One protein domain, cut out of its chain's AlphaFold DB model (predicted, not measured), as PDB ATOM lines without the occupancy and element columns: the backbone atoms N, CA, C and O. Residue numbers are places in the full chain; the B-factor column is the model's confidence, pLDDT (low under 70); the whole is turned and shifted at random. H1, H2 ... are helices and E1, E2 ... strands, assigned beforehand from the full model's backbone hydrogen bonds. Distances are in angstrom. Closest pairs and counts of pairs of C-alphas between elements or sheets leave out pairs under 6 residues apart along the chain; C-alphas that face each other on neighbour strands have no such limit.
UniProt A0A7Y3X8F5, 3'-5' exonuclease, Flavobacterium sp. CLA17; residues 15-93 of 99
ATOM      1  N   ILE A  15      13.008  23.212   1.656       92.19
ATOM      2  CA  ILE A  15      12.344  24.170   2.536       92.19
ATOM      3  C   ILE A  15      10.941  24.498   2.035       92.19
ATOM      4  O   ILE A  15      10.738  24.800   0.861       92.19
ATOM      5  N   ALA A  16       9.989  24.503   2.967       93.50
ATOM      6  CA  ALA A  16       8.633  24.969   2.738       93.50
ATOM      7  C   ALA A  16       8.260  26.048   3.763       93.50
ATOM      8  O   ALA A  16       8.528  25.908   4.958       93.50
ATOM      9  N   ILE A  17       7.640  27.131   3.294       93.94
ATOM     10  CA  ILE A  17       7.095  28.208   4.125       93.94
ATOM     11  C   ILE A  17       5.628  28.365   3.760       93.94
ATOM     12  O   ILE A  17       5.294  28.549   2.589       93.94
ATOM     13  N   LEU A  18       4.764  28.330   4.770       94.94
ATOM     14  CA  LEU A  18       3.328  28.522   4.623       94.94
ATOM     15  C   LEU A  18       2.877  29.747   5.421       94.94
ATOM     16  O   LEU A  18       3.508  30.113   6.415       94.94
ATOM     17  N   ASP A  19       1.786  30.382   4.997       93.44
ATOM     18  CA  ASP A  19       1.101  31.379   5.820       93.44
ATOM     19  C   ASP A  19       0.221  30.727   6.908       93.44
ATOM     20  O   ASP A  19       0.116  29.504   7.019       93.44
ATOM     21  N   GLY A  20      -0.425  31.556   7.735       90.69
ATOM     22  CA  GLY A  20      -1.293  31.083   8.819       90.69
ATOM     23  C   GLY A  20      -2.576  30.377   8.362       90.69
ATOM     24  O   GLY A  20      -3.244  29.761   9.192       90.69
ATOM     25  N   GLU A  21      -2.924  30.453   7.076       94.06
ATOM     26  CA  GLU A  21      -4.065  29.756   6.469       94.06
ATOM     27  C   GLU A  21      -3.638  28.453   5.769       94.06
ATOM     28  O   GLU A  21      -4.489  27.679   5.329       94.06
ATOM     29  N   GLY A  22      -2.330  28.171   5.714       91.88
ATOM     30  CA  GLY A  22      -1.764  27.002   5.044       91.88
ATOM     31  C   GLY A  22      -1.478  27.221   3.558       91.88
ATOM     32  O   GLY A  22      -1.240  26.250   2.840       91.88
ATOM     33  N   THR A  23      -1.482  28.464   3.072       95.31
ATOM     34  CA  THR A  23      -1.056  28.776   1.703       95.31
ATOM     35  C   THR A  23       0.455  28.634   1.600       95.31
ATOM     36  O   THR A  23       1.191  29.241   2.376       95.31
ATOM     37  N   ILE A  24       0.931  27.873   0.616       95.50
ATOM     38  CA  ILE A  24       2.361  27.722   0.336       95.50
ATOM     39  C   ILE A  24       2.899  29.041  -0.236       95.50
ATOM     40  O   ILE A  24       2.480  29.485  -1.304       95.50
ATOM     41  N   LEU A  25       3.828  29.666   0.488       95.25
ATOM     42  CA  LEU A  25       4.546  30.876   0.078       95.25
ATOM     43  C   LEU A  25       5.885  30.547  -0.593       95.25
ATOM     44  O   LEU A  25       6.353  31.302  -1.443       95.25
ATOM     45  N   LEU A  26       6.502  29.433  -0.189       95.69
ATOM     46  CA  LEU A  26       7.736  28.893  -0.748       95.69
ATOM     47  C   LEU A  26       7.722  27.374  -0.589       95.69
ATOM     48  O   LEU A  26       7.374  26.888   0.483       95.69
ATOM     49  N   GLU A  27       8.137  26.657  -1.621       95.25
ATOM     50  CA  GLU A  27       8.421  25.221  -1.591       95.25
ATOM     51  C   GLU A  27       9.553  24.984  -2.590       95.25
ATOM     52  O   GLU A  27       9.354  25.084  -3.801       95.25
ATOM     53  N   GLU A  28      10.774  24.805  -2.086       92.94
ATOM     54  CA  GLU A  28      11.971  24.685  -2.919       92.94
ATOM     55  C   GLU A  28      12.916  23.600  -2.404       92.94
ATOM     56  O   GLU A  28      13.226  23.524  -1.213       92.94
ATOM     57  N   LEU A  29      13.434  22.805  -3.343       92.44
ATOM     58  CA  LEU A  29      14.616  21.982  -3.121       92.44
ATOM     59  C   LEU A  29      15.867  22.865  -3.074       92.44
ATOM     60  O   LEU A  29      15.936  23.920  -3.707       92.44
ATOM     61  N   VAL A  30      16.882  22.393  -2.360       91.12
ATOM     62  CA  VAL A  30      18.174  23.055  -2.211       91.12
ATOM     63  C   VAL A  30      19.272  22.096  -2.636       91.12
ATOM     64  O   VAL A  30      19.381  20.976  -2.138       91.12
ATOM     65  N   LYS A  31      20.142  22.561  -3.525       88.62
ATOM     66  CA  LYS A  31      21.316  21.808  -3.946       88.62
ATOM     67  C   LYS A  31      22.278  21.596  -2.783       88.62
ATOM     68  O   LYS A  31      22.831  22.569  -2.262       88.62
ATOM     69  N   SER A  32      22.530  20.333  -2.435       84.75
ATOM     70  CA  SER A  32      23.557  19.991  -1.452       84.75
ATOM     71  C   SER A  32      24.965  20.244  -1.999       84.75
ATOM     72  O   SER A  32      25.258  20.078  -3.187       84.75
ATOM     73  N   ILE A  33      25.861  20.643  -1.099       78.94
ATOM     74  CA  ILE A  33      27.312  20.607  -1.293       78.94
ATOM     75  C   ILE A  33      27.833  19.196  -0.967       78.94
ATOM     76  O   ILE A  33      28.804  18.738  -1.569       78.94
ATOM     77  N   GLY A  34      27.218  18.523   0.013       73.12
ATOM     78  CA  GLY A  34      27.619  17.197   0.489       73.12
ATOM     79  C   GLY A  34      26.915  16.014  -0.184       73.12
ATOM     80  O   GLY A  34      25.961  16.168  -0.945       73.12
ATOM     81  N   ILE A  35      27.380  14.808   0.157       71.75
ATOM     82  CA  ILE A  35      26.696  13.551  -0.173       71.75
ATOM     83  C   ILE A  35      25.478  13.413   0.745       71.75
ATOM     84  O   ILE A  35      25.618  13.500   1.963       71.75
ATOM     85  N   ILE A  36      24.305  13.152   0.168       72.56
ATOM     86  CA  ILE A  36      23.109  12.806   0.941       72.56
ATOM     87  C   ILE A  36      23.273  11.393   1.503       72.56
ATOM     88  O   ILE A  36      23.423  10.433   0.737       72.56
ATOM     89  N   GLU A  37      23.204  11.258   2.826       69.75
ATOM     90  CA  GLU A  37      23.229   9.961   3.499       69.75
ATOM     91  C   GLU A  37      22.024   9.092   3.099       69.75
ATOM     92  O   GLU A  37      20.896   9.571   2.983       69.75
ATOM     93  N   GLU A  38      22.241   7.784   2.949       66.62
ATOM     94  CA  GLU A  38      21.197   6.820   2.559       66.62
ATOM     95  C   GLU A  38      19.978   6.856   3.504       66.62
ATOM     96  O   GLU A  38      18.833   6.695   3.082       66.62
ATOM     97  N   GLY A  39      20.219   7.121   4.794       65.94
ATOM     98  CA  GLY A  39      19.168   7.254   5.802       65.94
ATOM     99  C   GLY A  39      18.245   8.450   5.561       65.94
ATOM    100  O   GLY A  39      17.048   8.338   5.810       65.94
ATOM    101  N   ALA A  40      18.767   9.559   5.029       67.88
ATOM    102  CA  ALA A  40      17.951  10.699   4.630       67.88
ATOM    103  C   ALA A  40      17.119  10.341   3.388       67.88
ATOM    104  O   ALA A  40      15.895  10.494   3.417       67.88
ATOM    105  N   ARG A  41      17.737   9.726   2.363       70.06
ATOM    106  CA  ARG A  41      17.044   9.268   1.137       70.06
ATOM    107  C   ARG A  41      15.842   8.388   1.428       70.06
ATOM    108  O   ARG A  41      14.787   8.576   0.830       70.06
ATOM    109  N   ALA A  42      15.987   7.457   2.368       66.25
ATOM    110  CA  ALA A  42      14.914   6.552   2.765       66.25
ATOM    111  C   ALA A  42      13.716   7.264   3.422       66.25
ATOM    112  O   ALA A  42      12.611   6.724   3.410       66.25
ATOM    113  N   VAL A  43      13.924   8.452   3.998       74.44
ATOM    114  CA  VAL A  43      12.872   9.251   4.642       74.44
ATOM    115  C   VAL A  43      12.187  10.182   3.642       74.44
ATOM    116  O   VAL A  43      10.960  10.247   3.638       74.44
ATOM    117  N   HIS A  44      12.955  10.892   2.809       71.88
ATOM    118  CA  HIS A  44      12.423  11.952   1.942       71.88
ATOM    119  C   HIS A  44      12.150  11.521   0.494       71.88
ATOM    120  O   HIS A  44      11.360  12.155  -0.192       71.88
ATOM    121  N   GLY A  45      12.808  10.475  -0.015       76.94
ATOM    122  CA  GLY A  45      12.653  10.016  -1.403       76.94
ATOM    123  C   GLY A  45      13.308  10.897  -2.479       76.94
ATOM    124  O   GLY A  45      13.435  10.443  -3.611       76.94
ATOM    125  N   ILE A  46      13.762  12.106  -2.136       81.06
ATOM    126  CA  ILE A  46      14.522  13.014  -3.017       81.06
ATOM    127  C   ILE A  46      15.813  12.366  -3.548       81.06
ATOM    128  O   ILE A  46      16.610  11.805  -2.787       81.06
ATOM    129  N   THR A  47      16.022  12.478  -4.859       79.88
ATOM    130  CA  THR A  47      17.183  11.949  -5.586       79.88
ATOM    131  C   THR A  47      18.317  12.972  -5.722       79.88
ATOM    132  O   THR A  47      18.111  14.183  -5.638       79.88
ATOM    133  N   ASP A  48      19.538  12.492  -5.989       78.38
ATOM    134  CA  ASP A  48      20.688  13.376  -6.243       78.38
ATOM    135  C   ASP A  48      20.494  14.256  -7.479       78.38
ATOM    136  O   ASP A  48      20.953  15.393  -7.493       78.38
ATOM    137  N   ASP A  49      19.818  13.743  -8.511       82.12
ATOM    138  CA  ASP A  49      19.574  14.478  -9.754       82.12
ATOM    139  C   ASP A  49      18.624  15.661  -9.516       82.12
ATOM    140  O   ASP A  49      18.855  16.761 -10.028       82.12
ATOM    141  N   GLU A  50      17.596  15.463  -8.681       82.38
ATOM    142  CA  GLU A  50      16.692  16.533  -8.252       82.38
ATOM    143  C   GLU A  50      17.465  17.625  -7.503       82.38
ATOM    144  O   GLU A  50      17.380  18.796  -7.882       82.38
ATOM    145  N   LEU A  51      18.313  17.258  -6.532       83.81
ATOM    146  CA  LEU A  51      19.144  18.236  -5.821       83.81
ATOM    147  C   LEU A  51      20.199  18.894  -6.720       83.81
ATOM    148  O   LEU A  51      20.486  20.078  -6.571       83.81
ATOM    149  N   ALA A  52      20.791  18.171  -7.670       84.69
ATOM    150  CA  ALA A  52      21.824  18.720  -8.547       84.69
ATOM    151  C   ALA A  52      21.293  19.854  -9.438       84.69
ATOM    152  O   ALA A  52      22.054  20.777  -9.770       84.69
ATOM    153  N   SER A  53      20.007  19.764  -9.801       86.81
ATOM    154  CA  SER A  53      19.261  20.748 -10.590       86.81
ATOM    155  C   SER A  53      18.670  21.900  -9.766       86.81
ATOM    156  O   SER A  53      18.292  22.923 -10.338       86.81
ATOM    157  N   ALA A  54      18.617  21.750  -8.441       90.69
ATOM    158  CA  ALA A  54      18.049  22.728  -7.527       90.69
ATOM    159  C   ALA A  54      18.928  23.991  -7.383       90.69
ATOM    160  O   ALA A  54      20.143  23.954  -7.632       90.69
ATOM    161  N   PRO A  55      18.343  25.127  -6.962       92.25
ATOM    162  CA  PRO A  55      19.112  26.306  -6.580       92.25
ATOM    163  C   PRO A  55      20.017  26.013  -5.376       92.25
ATOM    164  O   PRO A  55      19.718  25.180  -4.520       92.25
ATOM    165  N   GLY A  56      21.148  26.713  -5.289       92.62
ATOM    166  CA  GLY A  56      22.016  26.635  -4.111       92.62
ATOM    167  C   GLY A  56      21.404  27.350  -2.905       92.62
ATOM    168  O   GLY A  56      20.614  28.284  -3.063       92.62
ATOM    169  N   TRP A  57      21.846  26.984  -1.697       92.62
ATOM    170  CA  TRP A  57      21.383  27.626  -0.460       92.62
ATOM    171  C   TRP A  57      21.420  29.163  -0.484       92.62
ATOM    172  O   TRP A  57      20.457  29.751  -0.008       92.62
ATOM    173  N   PRO A  58      22.424  29.860  -1.061       92.38
ATOM    174  CA  PRO A  58      22.429  31.323  -1.058       92.38
ATOM    175  C   PRO A  58      21.248  31.966  -1.785       92.38
ATOM    176  O   PRO A  58      20.794  33.032  -1.376       92.38
ATOM    177  N   GLU A  59      20.742  31.334  -2.844       93.81
ATOM    178  CA  GLU A  59      19.573  31.828  -3.574       93.81
ATOM    179  C   GLU A  59      18.296  31.608  -2.756       93.81
ATOM    180  O   GLU A  59      17.495  32.526  -2.574       93.81
ATOM    181  N   VAL A  60      18.141  30.408  -2.196       94.44
ATOM    182  CA  VAL A  60      16.981  30.046  -1.375       94.44
ATOM    183  C   VAL A  60      16.944  30.872  -0.086       94.44
ATOM    184  O   VAL A  60      15.906  31.420   0.276       94.44
ATOM    185  N   ALA A  61      18.091  31.062   0.565       92.19
ATOM    186  CA  ALA A  61      18.246  31.861   1.776       92.19
ATOM    187  C   ALA A  61      17.793  33.319   1.594       92.19
ATOM    188  O   ALA A  61      17.222  33.901   2.518       92.19
ATOM    189  N   GLN A  62      17.995  33.910   0.411       93.00
ATOM    190  CA  GLN A  62      17.487  35.253   0.111       93.00
ATOM    191  C   GLN A  62      15.955  35.281   0.090       93.00
ATOM    192  O   GLN A  62      15.356  36.153   0.720       93.00
ATOM    193  N   LYS A  63      15.317  34.307  -0.573       94.25
ATOM    194  CA  LYS A  63      13.849  34.181  -0.611       94.25
ATOM    195  C   LYS A  63      13.282  33.967   0.793       94.25
ATOM    196  O   LYS A  63      12.345  34.651   1.189       94.25
ATOM    197  N   VAL A  64      13.905  33.075   1.566       92.50
ATOM    198  CA  VAL A  64      13.542  32.795   2.963       92.50
ATOM    199  C   VAL A  64      13.628  34.062   3.807       92.50
ATOM    200  O   VAL A  64      12.665  34.393   4.489       92.50
ATOM    201  N   SER A  65      14.741  34.797   3.728       91.75
ATOM    202  CA  SER A  65      14.952  36.027   4.502       91.75
ATOM    203  C   SER A  65      13.851  37.058   4.241       91.75
ATOM    204  O   SER A  65      13.279  37.586   5.186       91.75
ATOM    205  N   LEU A  66      13.495  37.278   2.970       92.31
ATOM    206  CA  LEU A  66      12.426  38.205   2.580       92.31
ATOM    207  C   LEU A  66      11.043  37.775   3.086       92.31
ATOM    208  O   LEU A  66      10.197  38.620   3.379       92.31
ATOM    209  N   LEU A  67      10.790  36.469   3.162       92.38
ATOM    210  CA  LEU A  67       9.504  35.941   3.610       92.38
ATOM    211  C   LEU A  67       9.333  36.023   5.126       92.38
ATOM    212  O   LEU A  67       8.205  36.205   5.582       92.38
ATOM    213  N   ILE A  68      10.418  35.903   5.895       90.31
ATOM    214  CA  ILE A  68      10.355  35.846   7.362       90.31
ATOM    215  C   ILE A  68      10.662  37.175   8.059       90.31
ATOM    216  O   ILE A  68      10.360  37.303   9.241       90.31
ATOM    217  N   GLU A  69      11.250  38.152   7.364       90.06
ATOM    218  CA  GLU A  69      11.631  39.439   7.953       90.06
ATOM    219  C   GLU A  69      10.434  40.138   8.622       90.06
ATOM    220  O   GLU A  69       9.412  40.422   7.988       90.06
ATOM    221  N   GLY A  70      10.562  40.412   9.926       87.25
ATOM    222  CA  GLY A  70       9.538  41.086  10.722       87.25
ATOM    223  C   GLY A  70       8.295  40.236  10.997       87.25
ATOM    224  O   GLY A  70       7.238  40.788  11.317       87.25
ATOM    225  N   ARG A  71       8.385  38.907  10.846       89.25
ATOM    226  CA  ARG A  71       7.276  37.969  11.057       89.25
ATOM    227  C   ARG A  71       7.617  36.932  12.118       89.25
ATOM    228  O   ARG A  71       8.731  36.427  12.203       89.25
ATOM    229  N   LEU A  72       6.601  36.537  12.885       89.12
ATOM    230  CA  LEU A  72       6.708  35.385  13.773       89.12
ATOM    231  C   LEU A  72       6.728  34.095  12.942       89.12
ATOM    232  O   LEU A  72       5.737  33.762  12.293       89.12
ATOM    233  N   VAL A  73       7.837  33.363  13.004       88.00
ATOM    234  CA  VAL A  73       7.991  32.048  12.369       88.00
ATOM    235  C   VAL A  73       7.638  30.952  13.370       88.00
ATOM    236  O   VAL A  73       8.152  30.933  14.488       88.00
ATOM    237  N   VAL A  74       6.777  30.021  12.960       87.12
ATOM    238  CA  VAL A  74       6.394  28.843  13.750       87.12
ATOM    239  C   VAL A  74       6.841  27.589  13.005       87.12
ATOM    240  O   VAL A  74       6.618  27.464  11.806       87.12
ATOM    241  N   CYS A  75       7.477  26.663  13.715       86.62
ATOM    242  CA  CYS A  75       7.967  25.386  13.193       86.62
ATOM    243  C   CYS A  75       7.680  24.260  14.197       86.62
ATOM    244  O   CYS A  75       7.437  24.519  15.379       86.62
ATOM    245  N   HIS A  76       7.649  23.013  13.723       76.44
ATOM    246  CA  HIS A  76       7.193  21.863  14.511       76.44
ATOM    247  C   HIS A  76       8.173  21.474  15.631       76.44
ATOM    248  O   HIS A  76       7.730  21.038  16.694       76.44
ATOM    249  N   ASN A  77       9.477  21.660  15.424       85.06
ATOM    250  CA  ASN A  77      10.527  21.466  16.418       85.06
ATOM    251  C   ASN A  77      11.557  22.604  16.340       85.06
ATOM    252  O   ASN A  77      12.690  22.418  15.914       85.06
ATOM    253  N   ALA A  78      11.164  23.801  16.782       84.19
ATOM    254  CA  ALA A  78      11.945  25.022  16.577       84.19
ATOM    255  C   ALA A  78      13.451  24.904  16.862       84.19
ATOM    256  O   ALA A  78      14.247  25.428  16.090       84.19
ATOM    257  N   ASP A  79      13.863  24.172  17.898       84.75
ATOM    258  CA  ASP A  79      15.282  23.973  18.203       84.75
ATOM    259  C   ASP A  79      16.034  23.201  17.104       84.75
ATOM    260  O   ASP A  79      17.166  23.550  16.759       84.75
ATOM    261  N   PHE A  80      15.414  22.164  16.533       84.06
ATOM    262  CA  PHE A  80      15.989  21.386  15.438       84.06
ATOM    263  C   PHE A  80      16.008  22.192  14.136       84.06
ATOM    264  O   PHE A  80      17.063  22.324  13.518       84.06
ATOM    265  N   GLU A  81      14.887  22.801  13.750       86.62
ATOM    266  CA  GLU A  81      14.781  23.608  12.533       86.62
ATOM    267  C   GLU A  81      15.750  24.800  12.564       86.62
ATOM    268  O   GLU A  81      16.478  25.042  11.598       86.62
ATOM    269  N   LEU A  82      15.837  25.515  13.691       86.94
ATOM    270  CA  LEU A  82      16.781  26.623  13.853       86.94
ATOM    271  C   LEU A  82      18.233  26.152  13.795       86.94
ATOM    272  O   LEU A  82      19.079  26.859  13.238       86.94
ATOM    273  N   ARG A  83      18.540  24.970  14.344       88.12
ATOM    274  CA  ARG A  83      19.869  24.361  14.216       88.12
ATOM    275  C   ARG A  83      20.191  24.069  12.750       88.12
ATOM    276  O   ARG A  83      21.267  24.463  12.302       88.12
ATOM    277  N   MET A  84      19.275  23.450  12.008       88.69
ATOM    278  CA  MET A  84      19.461  23.114  10.589       88.69
ATOM    279  C   MET A  84      19.642  24.355   9.711       88.69
ATOM    280  O   MET A  84      20.557  24.413   8.883       88.69
ATOM    281  N   LEU A  85      18.830  25.392   9.943       88.69
ATOM    282  CA  LEU A  85      18.990  26.683   9.280       88.69
ATOM    283  C   LEU A  85      20.361  27.282   9.598       88.69
ATOM    284  O   LEU A  85      21.109  27.621   8.685       88.69
ATOM    285  N   ARG A  86      20.738  27.364  10.880       88.50
ATOM    286  CA  ARG A  86      22.027  27.936  11.301       88.50
ATOM    287  C   ARG A  86      23.218  27.209  10.676       88.50
ATOM    288  O   ARG A  86      24.149  27.879  10.228       88.50
ATOM    289  N   GLN A  87      23.199  25.878  10.647       89.00
ATOM    290  CA  GLN A  87      24.247  25.076  10.010       89.00
ATOM    291  C   GLN A  87      24.346  25.395   8.514       89.00
ATOM    292  O   GLN A  87      25.436  25.701   8.037       89.00
ATOM    293  N   SER A  88      23.214  25.460   7.809       88.75
ATOM    294  CA  SER A  88      23.165  25.783   6.375       88.75
ATOM    295  C   SER A  88      23.675  27.200   6.081       88.75
ATOM    296  O   SER A  88      24.533  27.389   5.222       88.75
ATOM    297  N   TYR A  89      23.243  28.207   6.851       88.69
ATOM    298  CA  TYR A  89      23.774  29.575   6.752       88.69
ATOM    299  C   TYR A  89      25.291  29.613   6.981       88.69
ATOM    300  O   TYR A  89      26.023  30.189   6.179       88.69
ATOM    301  N   THR A  90      25.778  28.939   8.027       87.69
ATOM    302  CA  THR A  90      27.208  28.914   8.379       87.69
ATOM    303  C   THR A  90      28.047  28.223   7.303       87.69
ATOM    304  O   THR A  90      29.080  28.757   6.902       87.69
ATOM    305  N   ARG A  91      27.589  27.073   6.792       85.81
ATOM    306  CA  ARG A  91      28.274  26.281   5.758       85.81
ATOM    307  C   ARG A  91      28.469  27.063   4.459       85.81
ATOM    308  O   ARG A  91      29.486  26.902   3.792       85.81
ATOM    309  N   HIS A  92      27.527  27.946   4.136       85.94
ATOM    310  CA  HIS A  92      27.576  28.813   2.956       85.94
ATOM    311  C   HIS A  92      28.140  30.217   3.247       85.94
ATOM    312  O   HIS A  92      28.144  31.070   2.363       85.94
ATOM    313  N   GLY A  93      28.634  30.474   4.465       86.00
ATOM    314  CA  GLY A  93      29.248  31.752   4.844       86.00
ATOM    315  C   GLY A  93      28.273  32.935   4.907       86.00
ATOM    316  O   GLY A  93      28.682  34.079   4.712       86.00
TER     317      GLY A  93
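Overview. This is residues 15 to 93 of the 99 residues of the protein "3'-5' exonuclease" of Flavobacterium sp. CLA17 (UniProt A0A7Y3X8F5). A strand hairpin, E1 and E2, has helix H3 packed alongside it; H2 and then H1 lie past the end of the hairpin that is away from its turn. On another side H4 stands off from the hairpin and meets the first residues of H3 with residues 88 to 89, while residues 37 to 45 and 76 to 84 stick out from the rest. The printed part has 79 residues, with two named strands and four named helices in the order E1 E2 H1 H2 H3 H4; the sheet is E1 - E2, antiparallel, and the class is mixed, helices and strands. The whole is compact, with a radius of gyration of the C-alphas of 13.3 A and spans of 35 by 27 by 24 A.

Along the chain. Find C-alpha 15 at (12.344, 24.170, 2.536); there E1 begins, residues 15 to 18, 10.2 A long. Go on to E2, residues 24 to 29, 14.0 A from first to last C-alpha. Next come H1, residues 38 to 44, 10.2 A, and H2, residues 48 to 53, 8.7 A. H3, residues 57 to 68, starts at C-alpha 57 at (21.383, 27.626, -0.460) and runs 15.8 A. H4, residues 78 to 91, runs 19.6 A and ends at C-alpha 91 at (28.274, 26.281, 5.758).

Arrangement. Look first at the hairpin of E1 and E2, antiparallel at 176 degrees between their directions. C-alphas 16 and 27 face each other at 4.3 A, and N 17 and O 26 are within hydrogen-bond range at 2.8 A, as are N 15 and O 28 at 2.9 A. At the end of E2, its closest C-alphas to H2 are those of Leu 29 and Leu 51, 6.5 A apart. H1 and H2 are apart from each other, and each is apart from E1, H3 and H4. The closest C-alphas of E2 and H3 are those of Glu 28 and Val 60, 7.5 A apart; for E1 and H3 they are Ile 17 and Val 64, 8.0 A apart. H3 and H4 form a helical hairpin and only just touch, with 3 pairs of C-alphas within 8 A; H3 touches H4 with residues 57 to 61 alone, and H4 touches H3 with residues 88 to 89 alone. Their closest C-alphas, Trp 57 and Ser 88, are 7.3 A apart, and the lines stand at a steep tilt of 43 degrees, opposite ways. H4 is apart from E1 and E2. In H2, H3 and H4 every O i to N i+4 pair is within hydrogen-bond range; in H1 it is 2 of 3.

Size, cuts and confidence. The C-alphas farthest apart are those of Glu 38 and Gly 70, at 37.1 A. The printed part has no cut, and no link is long. Look at the B-factor column for residues 37 to 40 and 42, the five under 70; the mean pLDDT of the printed part is 86.3.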